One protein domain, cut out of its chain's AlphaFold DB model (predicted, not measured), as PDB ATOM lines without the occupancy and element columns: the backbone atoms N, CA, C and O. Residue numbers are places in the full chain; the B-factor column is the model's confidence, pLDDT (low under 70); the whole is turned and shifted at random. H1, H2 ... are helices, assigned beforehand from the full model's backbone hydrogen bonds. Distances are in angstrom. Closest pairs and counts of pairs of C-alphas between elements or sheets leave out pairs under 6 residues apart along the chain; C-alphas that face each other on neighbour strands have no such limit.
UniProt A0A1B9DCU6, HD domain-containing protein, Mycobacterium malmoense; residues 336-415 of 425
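Overview. This is residues 336 to 415 of the 425 residues of the protein "HD domain-containing protein" of Mycobacterium malmoense (UniProt A0A1B9DCU6). One long helix, H1, makes the long axis; H3 and H4 cross its middle part, and H2 packs on H3. Residues 336 to 342 of H1 stick out. The printed part has 80 residues with four helices, H1 to H4 in order, and no named strand: all helix, packing mostly crossed. It is compact, with a radius of gyration of the C-alphas of 12.9 A, spanning 42 by 23 by 19 A.

Arrangement. H1, residues 336 to 360, touches H3, residues 388 to 399, with 351 to 355 alone; the closest C-alphas, Leu 354 and Ile 394, are 7.0 A apart. H4, residues 403 to 414, touches H1 at a steep tilt of 52 degrees. H2, residues 369 to 377, forms a hairpin with H3. Every helix has its O i to N i+4 pairs within hydrogen-bond range.

Along the chain. H1 runs 36.2 A from C-alpha 336 at (-5.006, 57.939, 9.804). H4 ends at C-alpha 414, (-0.880, 36.208, 20.468).

Size, cuts and confidence. The printed part has no cut and no long link. Residue 415 alone is under pLDDT 70.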
ATOM      1  N   VAL A 336      -4.420  58.174   8.475       74.12
ATOM      2  CA  VAL A 336      -5.006  57.939   9.804       74.12
ATOM      3  C   VAL A 336      -5.941  56.725   9.791       74.12
ATOM      4  O   VAL A 336      -5.841  55.875  10.673       74.12
ATOM      5  N   SER A 337      -6.759  56.554   8.747       77.06
ATOM      6  CA  SER A 337      -7.698  55.420   8.682       77.06
ATOM      7  C   SER A 337      -7.023  54.037   8.646       77.06
ATOM      8  O   SER A 337      -7.545  53.083   9.224       77.06
ATOM      9  N   ILE A 338      -5.846  53.891   8.019       81.31
ATOM     10  CA  ILE A 338      -5.087  52.623   8.050       81.31
ATOM     11  C   ILE A 338      -4.630  52.305   9.479       81.31
ATOM     12  O   ILE A 338      -4.723  51.153   9.913       81.31
ATOM     13  N   HIS A 339      -4.148  53.315  10.207       82.06
ATOM     14  CA  HIS A 339      -3.736  53.161  11.600       82.06
ATOM     15  C   HIS A 339      -4.920  52.777  12.496       82.06
ATOM     16  O   HIS A 339      -4.812  51.814  13.256       82.06
ATOM     17  N   GLU A 340      -6.066  53.435  12.326       84.62
ATOM     18  CA  GLU A 340      -7.302  53.142  13.058       84.62
ATOM     19  C   GLU A 340      -7.775  51.691  12.837       84.62
ATOM     20  O   GLU A 340      -8.111  50.987  13.789       84.62
ATOM     21  N   GLN A 341      -7.720  51.178  11.600       87.06
ATOM     22  CA  GLN A 341      -8.070  49.778  11.307       87.06
ATOM     23  C   GLN A 341      -7.127  48.773  11.987       87.06
ATOM     24  O   GLN A 341      -7.567  47.733  12.488       87.06
ATOM     25  N   ALA A 342      -5.824  49.067  12.022       87.31
ATOM     26  CA  ALA A 342      -4.858  48.221  12.715       87.31
ATOM     27  C   ALA A 342      -5.110  48.208  14.232       87.31
ATOM     28  O   ALA A 342      -5.120  47.141  14.849       87.31
ATOM     29  N   GLN A 343      -5.377  49.375  14.815       91.25
ATOM     30  CA  GLN A 343      -5.699  49.539  16.228       91.25
ATOM     31  C   GLN A 343      -7.005  48.830  16.623       91.25
ATOM     32  O   GLN A 343      -7.046  48.109  17.620       91.25
ATOM     33  N   LEU A 344      -8.050  48.927  15.797       91.88
ATOM     34  CA  LEU A 344      -9.294  48.178  15.994       91.88
ATOM     35  C   LEU A 344      -9.070  46.662  15.998       91.88
ATOM     36  O   LEU A 344      -9.649  45.949  16.817       91.88
ATOM     37  N   SER A 345      -8.202  46.157  15.118       92.50
ATOM     38  CA  SER A 345      -7.830  44.739  15.106       92.50
ATOM     39  C   SER A 345      -7.099  44.327  16.390       92.50
ATOM     40  O   SER A 345      -7.349  43.246  16.935       92.50
ATOM     41  N   VAL A 346      -6.218  45.183  16.919       94.44
ATOM     42  CA  VAL A 346      -5.568  44.967  18.223       94.44
ATOM     43  C   VAL A 346      -6.617  44.877  19.329       94.44
ATOM     44  O   VAL A 346      -6.630  43.891  20.069       94.44
ATOM     45  N   LEU A 347      -7.533  45.844  19.395       96.06
ATOM     46  CA  LEU A 347      -8.602  45.879  20.388       96.06
ATOM     47  C   LEU A 347      -9.487  44.628  20.335       96.06
ATOM     48  O   LEU A 347      -9.719  43.991  21.361       96.06
ATOM     49  N   GLU A 348      -9.936  44.235  19.142       95.25
ATOM     50  CA  GLU A 348     -10.804  43.070  18.950       95.25
ATOM     51  C   GLU A 348     -10.157  41.789  19.480       95.25
ATOM     52  O   GLU A 348     -10.781  40.962  20.153       95.25
ATOM     53  N   ASN A 349      -8.868  41.619  19.201       95.19
ATOM     54  CA  ASN A 349      -8.129  40.471  19.688       95.19
ATOM     55  C   ASN A 349      -7.942  40.513  21.208       95.19
ATOM     56  O   ASN A 349      -8.075  39.470  21.852       95.19
ATOM     57  N   LEU A 350      -7.669  41.685  21.790       96.62
ATOM     58  CA  LEU A 350      -7.562  41.853  23.239       96.62
ATOM     59  C   LEU A 350      -8.867  41.478  23.940       96.62
ATOM     60  O   LEU A 350      -8.833  40.647  24.847       96.62
ATOM     61  N   LEU A 351     -10.006  42.008  23.486       96.88
ATOM     62  CA  LEU A 351     -11.329  41.697  24.037       96.88
ATOM     63  C   LEU A 351     -11.583  40.184  24.043       96.88
ATOM     64  O   LEU A 351     -11.870  39.588  25.084       96.88
ATOM     65  N   ASN A 352     -11.380  39.533  22.895       95.12
ATOM     66  CA  ASN A 352     -11.610  38.099  22.738       95.12
ATOM     67  C   ASN A 352     -10.613  37.234  23.530       95.12
ATOM     68  O   ASN A 352     -10.969  36.163  24.030       95.12
ATOM     69  N   ASN A 353      -9.350  37.648  23.641       95.38
ATOM     70  CA  ASN A 353      -8.332  36.914  24.393       95.38
ATOM     71  C   ASN A 353      -8.530  37.050  25.903       95.38
ATOM     72  O   ASN A 353      -8.462  36.045  26.611       95.38
ATOM     73  N   LEU A 354      -8.809  38.261  26.391       96.06
ATOM     74  CA  LEU A 354      -9.060  38.524  27.806       96.06
ATOM     75  C   LEU A 354     -10.338  37.836  28.278       96.06
ATOM     76  O   LEU A 354     -10.313  37.188  29.323       96.06
ATOM     77  N   LEU A 355     -11.415  37.884  27.486       96.00
ATOM     78  CA  LEU A 355     -12.650  37.163  27.797       96.00
ATOM     79  C   LEU A 355     -12.394  35.656  27.892       96.00
ATOM     80  O   LEU A 355     -12.717  35.035  28.903       96.00
ATOM     81  N   ARG A 356     -11.740  35.063  26.883       94.88
ATOM     82  CA  ARG A 356     -11.392  33.633  26.904       94.88
ATOM     83  C   ARG A 356     -10.510  33.261  28.090       94.88
ATOM     84  O   ARG A 356     -10.723  32.209  28.685       94.88
ATOM     85  N   TRP A 357      -9.539  34.101  28.443       93.62
ATOM     86  CA  TRP A 357      -8.683  33.859  29.600       93.62
ATOM     87  C   TRP A 357      -9.496  33.885  30.897       93.62
ATOM     88  O   TRP A 357      -9.421  32.929  31.671       93.62
ATOM     89  N   CYS A 358     -10.340  34.898  31.096       94.75
ATOM     90  CA  CYS A 358     -11.201  35.002  32.274       94.75
ATOM     91  C   CYS A 358     -12.147  33.805  32.423       94.75
ATOM     92  O   CYS A 358     -12.328  33.304  33.525       94.75
ATOM     93  N   LEU A 359     -12.698  33.290  31.325       94.19
ATOM     94  CA  LEU A 359     -13.574  32.113  31.353       94.19
ATOM     95  C   LEU A 359     -12.819  30.785  31.533       94.19
ATOM     96  O   LEU A 359     -13.437  29.757  31.800       94.19
ATOM     97  N   SER A 360     -11.493  30.780  31.362       92.75
ATOM     98  CA  SER A 360     -10.665  29.572  31.487       92.75
ATOM     99  C   SER A 360     -10.144  29.316  32.904       92.75
ATOM    100  O   SER A 360      -9.713  28.199  33.202       92.75
ATOM    101  N   VAL A 361     -10.142  30.336  33.770       90.50
ATOM    102  CA  VAL A 361      -9.623  30.222  35.137       90.50
ATOM    103  C   VAL A 361     -10.663  29.619  36.080       90.50
ATOM    104  O   VAL A 361     -11.857  29.867  35.963       90.50
ATOM    105  N   GLN A 362     -10.200  28.832  37.051       86.25
ATOM    106  CA  GLN A 362     -11.052  28.267  38.108       86.25
ATOM    107  C   GLN A 362     -11.258  29.242  39.271       86.25
ATOM    108  O   GLN A 362     -12.142  29.044  40.097       86.25
ATOM    109  N   SER A 363     -10.403  30.261  39.369       86.94
ATOM    110  CA  SER A 363     -10.455  31.290  40.401       86.94
ATOM    111  C   SER A 363      -9.858  32.587  39.866       86.94
ATOM    112  O   SER A 363      -8.839  32.570  39.168       86.94
ATOM    113  N   THR A 364     -10.433  33.723  40.268       87.00
ATOM    114  CA  THR A 364      -9.903  35.065  39.971       87.00
ATOM    115  C   THR A 364      -8.460  35.252  40.435       87.00
ATOM    116  O   THR A 364      -7.734  36.053  39.853       87.00
ATOM    117  N   ALA A 365      -7.984  34.472  41.415       87.38
ATOM    118  CA  ALA A 365      -6.596  34.493  41.873       87.38
ATOM    119  C   ALA A 365      -5.570  34.187  40.764       87.38
ATOM    120  O   ALA A 365      -4.422  34.614  40.878       87.38
ATOM    121  N   GLN A 366      -5.982  33.486  39.700       88.88
ATOM    122  CA  GLN A 366      -5.144  33.139  38.546       88.88
ATOM    123  C   GLN A 366      -5.021  34.277  37.517       88.88
ATOM    124  O   GLN A 366      -4.201  34.184  36.602       88.88
ATOM    125  N   LEU A 367      -5.825  35.336  37.642       90.88
ATOM    126  CA  LEU A 367      -5.764  36.502  36.764       90.88
ATOM    127  C   LEU A 367      -4.612  37.440  37.162       90.88
ATOM    128  O   LEU A 367      -4.234  37.494  38.340       90.88
ATOM    129  N   PRO A 368      -4.078  38.234  36.212       89.75
ATOM    130  CA  PRO A 368      -3.158  39.323  36.520       89.75
ATOM    131  C   PRO A 368      -3.724  40.244  37.600       89.75
ATOM    132  O   PRO A 368      -4.913  40.554  37.585       89.75
ATOM    133  N   VAL A 369      -2.865  40.721  38.508       89.75
ATOM    134  CA  VAL A 369      -3.275  41.508  39.689       89.75
ATOM    135  C   VAL A 369      -4.172  42.689  39.312       89.75
ATOM    136  O   VAL A 369      -5.205  42.883  39.945       89.75
ATOM    137  N   ARG A 370      -3.808  43.431  38.259       90.88
ATOM    138  CA  ARG A 370      -4.566  44.599  37.792       90.88
ATOM    139  C   ARG A 370      -5.941  44.214  37.234       90.88
ATOM    140  O   ARG A 370      -6.938  44.783  37.651       90.88
ATOM    141  N   LEU A 371      -6.021  43.196  36.373       92.38
ATOM    142  CA  LEU A 371      -7.302  42.695  35.853       92.38
ATOM    143  C   LEU A 371      -8.192  42.139  36.974       92.38
ATOM    144  O   LEU A 371      -9.391  42.392  37.002       92.38
ATOM    145  N   ARG A 372      -7.600  41.423  37.936       92.19
ATOM    146  CA  ARG A 372      -8.311  40.893  39.105       92.19
ATOM    147  C   ARG A 372      -8.954  41.998  39.944       92.19
ATOM    148  O   ARG A 372     -10.041  41.772  40.463       92.19
ATOM    149  N   ALA A 373      -8.304  43.156  40.076       90.06
ATOM    150  CA  ALA A 373      -8.864  44.298  40.796       90.06
ATOM    151  C   ALA A 373     -10.160  44.792  40.134       90.06
ATOM    152  O   ALA A 373     -11.176  44.882  40.810       90.06
ATOM    153  N   TYR A 374     -10.170  44.976  38.810       92.38
ATOM    154  CA  TYR A 374     -11.380  45.390  38.083       92.38
ATOM    155  C   TYR A 374     -12.492  44.339  38.099       92.38
ATOM    156  O   TYR A 374     -13.668  44.686  38.176       92.38
ATOM    157  N   VAL A 375     -12.137  43.052  38.056       92.19
ATOM    158  CA  VAL A 375     -13.108  41.956  38.205       92.19
ATOM    159  C   VAL A 375     -13.774  42.005  39.585       92.19
ATOM    160  O   VAL A 375     -14.996  41.901  39.679       92.19
ATOM    161  N   ALA A 376     -12.991  42.231  40.642       89.69
ATOM    162  CA  ALA A 376     -13.514  42.379  41.998       89.69
ATOM    163  C   ALA A 376     -14.373  43.641  42.168       89.69
ATOM    164  O   ALA A 376     -15.421  43.567  42.809       89.69
ATOM    165  N   GLU A 377     -13.961  44.757  41.562       88.25
ATOM    166  CA  GLU A 377     -14.686  46.035  41.577       88.25
ATOM    167  C   GLU A 377     -16.075  45.916  40.939       88.25
ATOM    168  O   GLU A 377     -17.061  46.446  41.438       88.25
ATOM    169  N   ASN A 378     -16.194  45.111  39.884       89.25
ATOM    170  CA  ASN A 378     -17.476  44.806  39.247       89.25
ATOM    171  C   ASN A 378     -18.237  43.645  39.923       89.25
ATOM    172  O   ASN A 378     -19.134  43.052  39.325       89.25
ATOM    173  N   GLY A 379     -17.889  43.300  41.167       87.75
ATOM    174  CA  GLY A 379     -18.642  42.363  42.004       87.75
ATOM    175  C   GLY A 379     -18.375  40.876  41.751       87.75
ATOM    176  O   GLY A 379     -19.050  40.031  42.344       87.75
ATOM    177  N   LEU A 380     -17.391  40.518  40.921       87.25
ATOM    178  CA  LEU A 380     -17.054  39.124  40.618       87.25
ATOM    179  C   LEU A 380     -15.909  38.625  41.519       87.25
ATOM    180  O   LEU A 380     -14.855  39.249  41.608       87.25
ATOM    181  N   ARG A 381     -16.089  37.470  42.179       79.31
ATOM    182  CA  ARG A 381     -15.061  36.873  43.065       79.31
ATOM    183  C   ARG A 381     -14.699  35.434  42.714       79.31
ATOM    184  O   ARG A 381     -13.551  35.178  42.353       79.31
ATOM    185  N   ASP A 382     -15.660  34.518  42.814       74.75
ATOM    186  CA  ASP A 382     -15.371  33.077  42.759       74.75
ATOM    187  C   ASP A 382     -15.825  32.412  41.454       74.75
ATOM    188  O   ASP A 382     -15.076  31.628  40.879       74.75
ATOM    189  N   GLU A 383     -17.014  32.746  40.940       79.31
ATOM    190  CA  GLU A 383     -17.531  32.190  39.685       79.31
ATOM    191  C   GLU A 383     -17.492  33.248  38.574       79.31
ATOM    192  O   GLU A 383     -18.167  34.273  38.659       79.31
ATOM    193  N   ILE A 384     -16.701  32.998  37.526       87.06
ATOM    194  CA  ILE A 384     -16.596  33.884  36.361       87.06
ATOM    195  C   ILE A 384     -17.469  33.329  35.234       87.06
ATOM    196  O   ILE A 384     -17.268  32.208  34.769       87.06
ATOM    197  N   LYS A 385     -18.429  34.132  34.776       88.81
ATOM    198  CA  LYS A 385     -19.305  33.837  33.634       88.81
ATOM    199  C   LYS A 385     -19.278  35.005  32.660       88.81
ATOM    200  O   LYS A 385     -19.053  36.142  33.072       88.81
ATOM    201  N   ASP A 386     -19.523  34.725  31.381       91.81
ATOM    202  CA  ASP A 386     -19.723  35.797  30.406       91.81
ATOM    203  C   ASP A 386     -21.035  36.519  30.728       91.81
ATOM    204  O   ASP A 386     -22.075  35.890  30.935       91.81
ATOM    205  N   GLY A 387     -20.954  37.837  30.820       92.38
ATOM    206  CA  GLY A 387     -22.023  38.706  31.277       92.38
ATOM    207  C   GLY A 387     -21.534  40.140  31.439       92.38
ATOM    208  O   GLY A 387     -20.336  40.422  31.345       92.38
ATOM    209  N   ALA A 388     -22.475  41.047  31.693       91.31
ATOM    210  CA  ALA A 388     -22.226  42.486  31.701       91.31
ATOM    211  C   ALA A 388     -21.093  42.913  32.656       91.31
ATOM    212  O   ALA A 388     -20.220  43.681  32.262       91.31
ATOM    213  N   GLN A 389     -21.043  42.348  33.866       92.00
ATOM    214  CA  GLN A 389     -20.013  42.650  34.870       92.00
ATOM    215  C   GLN A 389     -18.599  42.261  34.419       92.00
ATOM    216  O   GLN A 389     -17.655  43.042  34.558       92.00
ATOM    217  N   LEU A 390     -18.432  41.067  33.835       93.94
ATOM    218  CA  LEU A 390     -17.123  40.613  33.363       93.94
ATOM    219  C   LEU A 390     -16.657  41.454  32.176       93.94
ATOM    220  O   LEU A 390     -15.502  41.876  32.133       93.94
ATOM    221  N   ARG A 391     -17.560  41.722  31.227       95.19
ATOM    222  CA  ARG A 391     -17.242  42.567  30.074       95.19
ATOM    223  C   ARG A 391     -16.890  43.985  30.516       95.19
ATOM    224  O   ARG A 391     -15.859  44.491  30.087       95.19
ATOM    225  N   ARG A 392     -17.631  44.577  31.460       94.88
ATOM    226  CA  ARG A 392     -17.266  45.863  32.078       94.88
ATOM    227  C   ARG A 392     -15.878  45.828  32.713       94.88
ATOM    228  O   ARG A 392     -15.098  46.736  32.477       94.88
ATOM    229  N   SER A 393     -15.539  44.763  33.436       94.75
ATOM    230  CA  SER A 393     -14.210  44.606  34.053       94.75
ATOM    231  C   SER A 393     -13.079  44.615  33.023       94.75
ATOM    232  O   SER A 393     -12.013  45.173  33.266       94.75
ATOM    233  N   ILE A 394     -13.306  43.982  31.868       96.31
ATOM    234  CA  ILE A 394     -12.348  43.960  30.757       96.31
ATOM    235  C   ILE A 394     -12.236  45.350  30.123       96.31
ATOM    236  O   ILE A 394     -11.125  45.784  29.837       96.31
ATOM    237  N   VAL A 395     -13.357  46.055  29.946       96.12
ATOM    238  CA  VAL A 395     -13.379  47.443  29.458       96.12
ATOM    239  C   VAL A 395     -12.621  48.369  30.410       96.12
ATOM    240  O   VAL A 395     -11.702  49.048  29.966       96.12
ATOM    241  N   ASP A 396     -12.928  48.335  31.711       95.56
ATOM    242  CA  ASP A 396     -12.243  49.124  32.745       95.56
ATOM    243  C   ASP A 396     -10.728  48.853  32.729       95.56
ATOM    244  O   ASP A 396      -9.915  49.775  32.774       95.56
ATOM    245  N   TYR A 397     -10.339  47.580  32.595       95.88
ATOM    246  CA  TYR A 397      -8.938  47.194  32.479       95.88
ATOM    247  C   TYR A 397      -8.272  47.785  31.234       95.88
ATOM    248  O   TYR A 397      -7.192  48.359  31.360       95.88
ATOM    249  N   LEU A 398      -8.898  47.674  30.060       96.06
ATOM    250  CA  LEU A 398      -8.350  48.181  28.800       96.06
ATOM    251  C   LEU A 398      -8.271  49.710  28.763       96.06
ATOM    252  O   LEU A 398      -7.253  50.236  28.336       96.06
ATOM    253  N   CYS A 399      -9.287  50.416  29.263       95.12
ATOM    254  CA  CYS A 399      -9.278  51.879  29.386       95.12
ATOM    255  C   CYS A 399      -8.222  52.395  30.367       95.12
ATOM    256  O   CYS A 399      -7.889  53.571  30.353       95.12
ATOM    257  N   SER A 400      -7.675  51.525  31.217       93.44
ATOM    258  CA  SER A 400      -6.576  51.885  32.111       93.44
ATOM    259  C   SER A 400      -5.184  51.700  31.494       93.44
ATOM    260  O   SER A 400      -4.182  51.996  32.151       93.44
ATOM    261  N   LEU A 401      -5.107  51.167  30.272       93.56
ATOM    262  CA  LEU A 401      -3.865  50.963  29.534       93.56
ATOM    263  C   LEU A 401      -3.654  52.082  28.514       93.56
ATOM    264  O   LEU A 401      -4.609  52.585  27.927       93.56
ATOM    265  N   THR A 402      -2.393  52.414  28.251       93.50
ATOM    266  CA  THR A 402      -2.041  53.237  27.087       93.50
ATOM    267  C   THR A 402      -2.150  52.432  25.786       93.50
ATOM    268  O   THR A 402      -2.158  51.197  25.796       93.50
ATOM    269  N   ASP A 403      -2.173  53.120  24.641       92.69
ATOM    270  CA  ASP A 403      -2.154  52.482  23.317       92.69
ATOM    271  C   ASP A 403      -0.969  51.510  23.155       92.69
ATOM    272  O   ASP A 403      -1.148  50.374  22.704       92.69
ATOM    273  N   ASP A 404       0.225  51.915  23.597       92.88
ATOM    274  CA  ASP A 404       1.430  51.078  23.568       92.88
ATOM    275  C   ASP A 404       1.300  49.856  24.486       92.88
ATOM    276  O   ASP A 404       1.650  48.741  24.096       92.88
ATOM    277  N   GLU A 405       0.747  50.028  25.690       94.50
ATOM    278  CA  GLU A 405       0.498  48.918  26.614       94.50
ATOM    279  C   GLU A 405      -0.521  47.918  26.047       94.50
ATOM    280  O   GLU A 405      -0.356  46.705  26.218       94.50
ATOM    281  N   CYS A 406      -1.548  48.397  25.339       94.69
ATOM    282  CA  CYS A 406      -2.500  47.556  24.619       94.69
ATOM    283  C   CYS A 406      -1.807  46.741  23.515       94.69
ATOM    284  O   CYS A 406      -1.994  45.522  23.435       94.69
ATOM    285  N   VAL A 407      -0.968  47.378  22.692       92.56
ATOM    286  CA  VAL A 407      -0.198  46.698  21.634       92.56
ATOM    287  C   VAL A 407       0.755  45.656  22.228       92.56
ATOM    288  O   VAL A 407       0.802  44.510  21.767       92.56
ATOM    289  N   ASP A 408       1.469  46.002  23.296       92.00
ATOM    290  CA  ASP A 408       2.372  45.093  23.997       92.00
ATOM    291  C   ASP A 408       1.638  43.893  24.601       92.00
ATOM    292  O   ASP A 408       2.084  42.745  24.478       92.00
ATOM    293  N   LEU A 409       0.491  44.132  25.239       92.38
ATOM    294  CA  LEU A 409      -0.345  43.075  25.791       92.38
ATOM    295  C   LEU A 409      -0.838  42.133  24.687       92.38
ATOM    296  O   LEU A 409      -0.770  40.910  24.841       92.38
ATOM    297  N   GLN A 410      -1.276  42.686  23.558       91.31
ATOM    298  CA  GLN A 410      -1.723  41.921  22.400       91.31
ATOM    299  C   GLN A 410      -0.605  41.029  21.848       91.31
ATOM    300  O   GLN A 410      -0.829  39.843  21.584       91.31
ATOM    301  N   ASN A 411       0.615  41.555  21.733       89.94
ATOM    302  CA  ASN A 411       1.784  40.797  21.283       89.94
ATOM    303  C   ASN A 411       2.103  39.615  22.213       89.94
ATOM    304  O   ASN A 411       2.385  38.505  21.742       89.94
ATOM    305  N   ARG A 412       1.989  39.822  23.533       86.12
ATOM    306  CA  ARG A 412       2.187  38.771  24.547       86.12
ATOM    307  C   ARG A 412       1.105  37.692  24.485       86.12
ATOM    308  O   ARG A 412       1.420  36.510  24.611       86.12
ATOM    309  N   LEU A 413      -0.156  38.072  24.266       85.25
ATOM    310  CA  LEU A 413      -1.286  37.134  24.210       85.25
ATOM    311  C   LEU A 413      -1.330  36.317  22.908       85.25
ATOM    312  O   LEU A 413      -1.785  35.172  22.917       85.25
ATOM    313  N   THR A 414      -0.823  36.855  21.795       80.38
ATOM    314  CA  THR A 414      -0.880  36.208  20.468       80.38
ATOM    315  C   THR A 414       0.377  35.428  20.065       80.38
ATOM    316  O   THR A 414       0.405  34.837  18.987       80.38
ATOM    317  N   LYS A 415       1.380  35.324  20.949       63.22
ATOM    318  CA  LYS A 415       2.649  34.588  20.738       63.22
ATOM    319  C   LYS A 415       3.566  35.150  19.639       63.22
ATOM    320  O   LYS A 415       4.474  34.440  19.208       63.22
TER     321      LYS A 415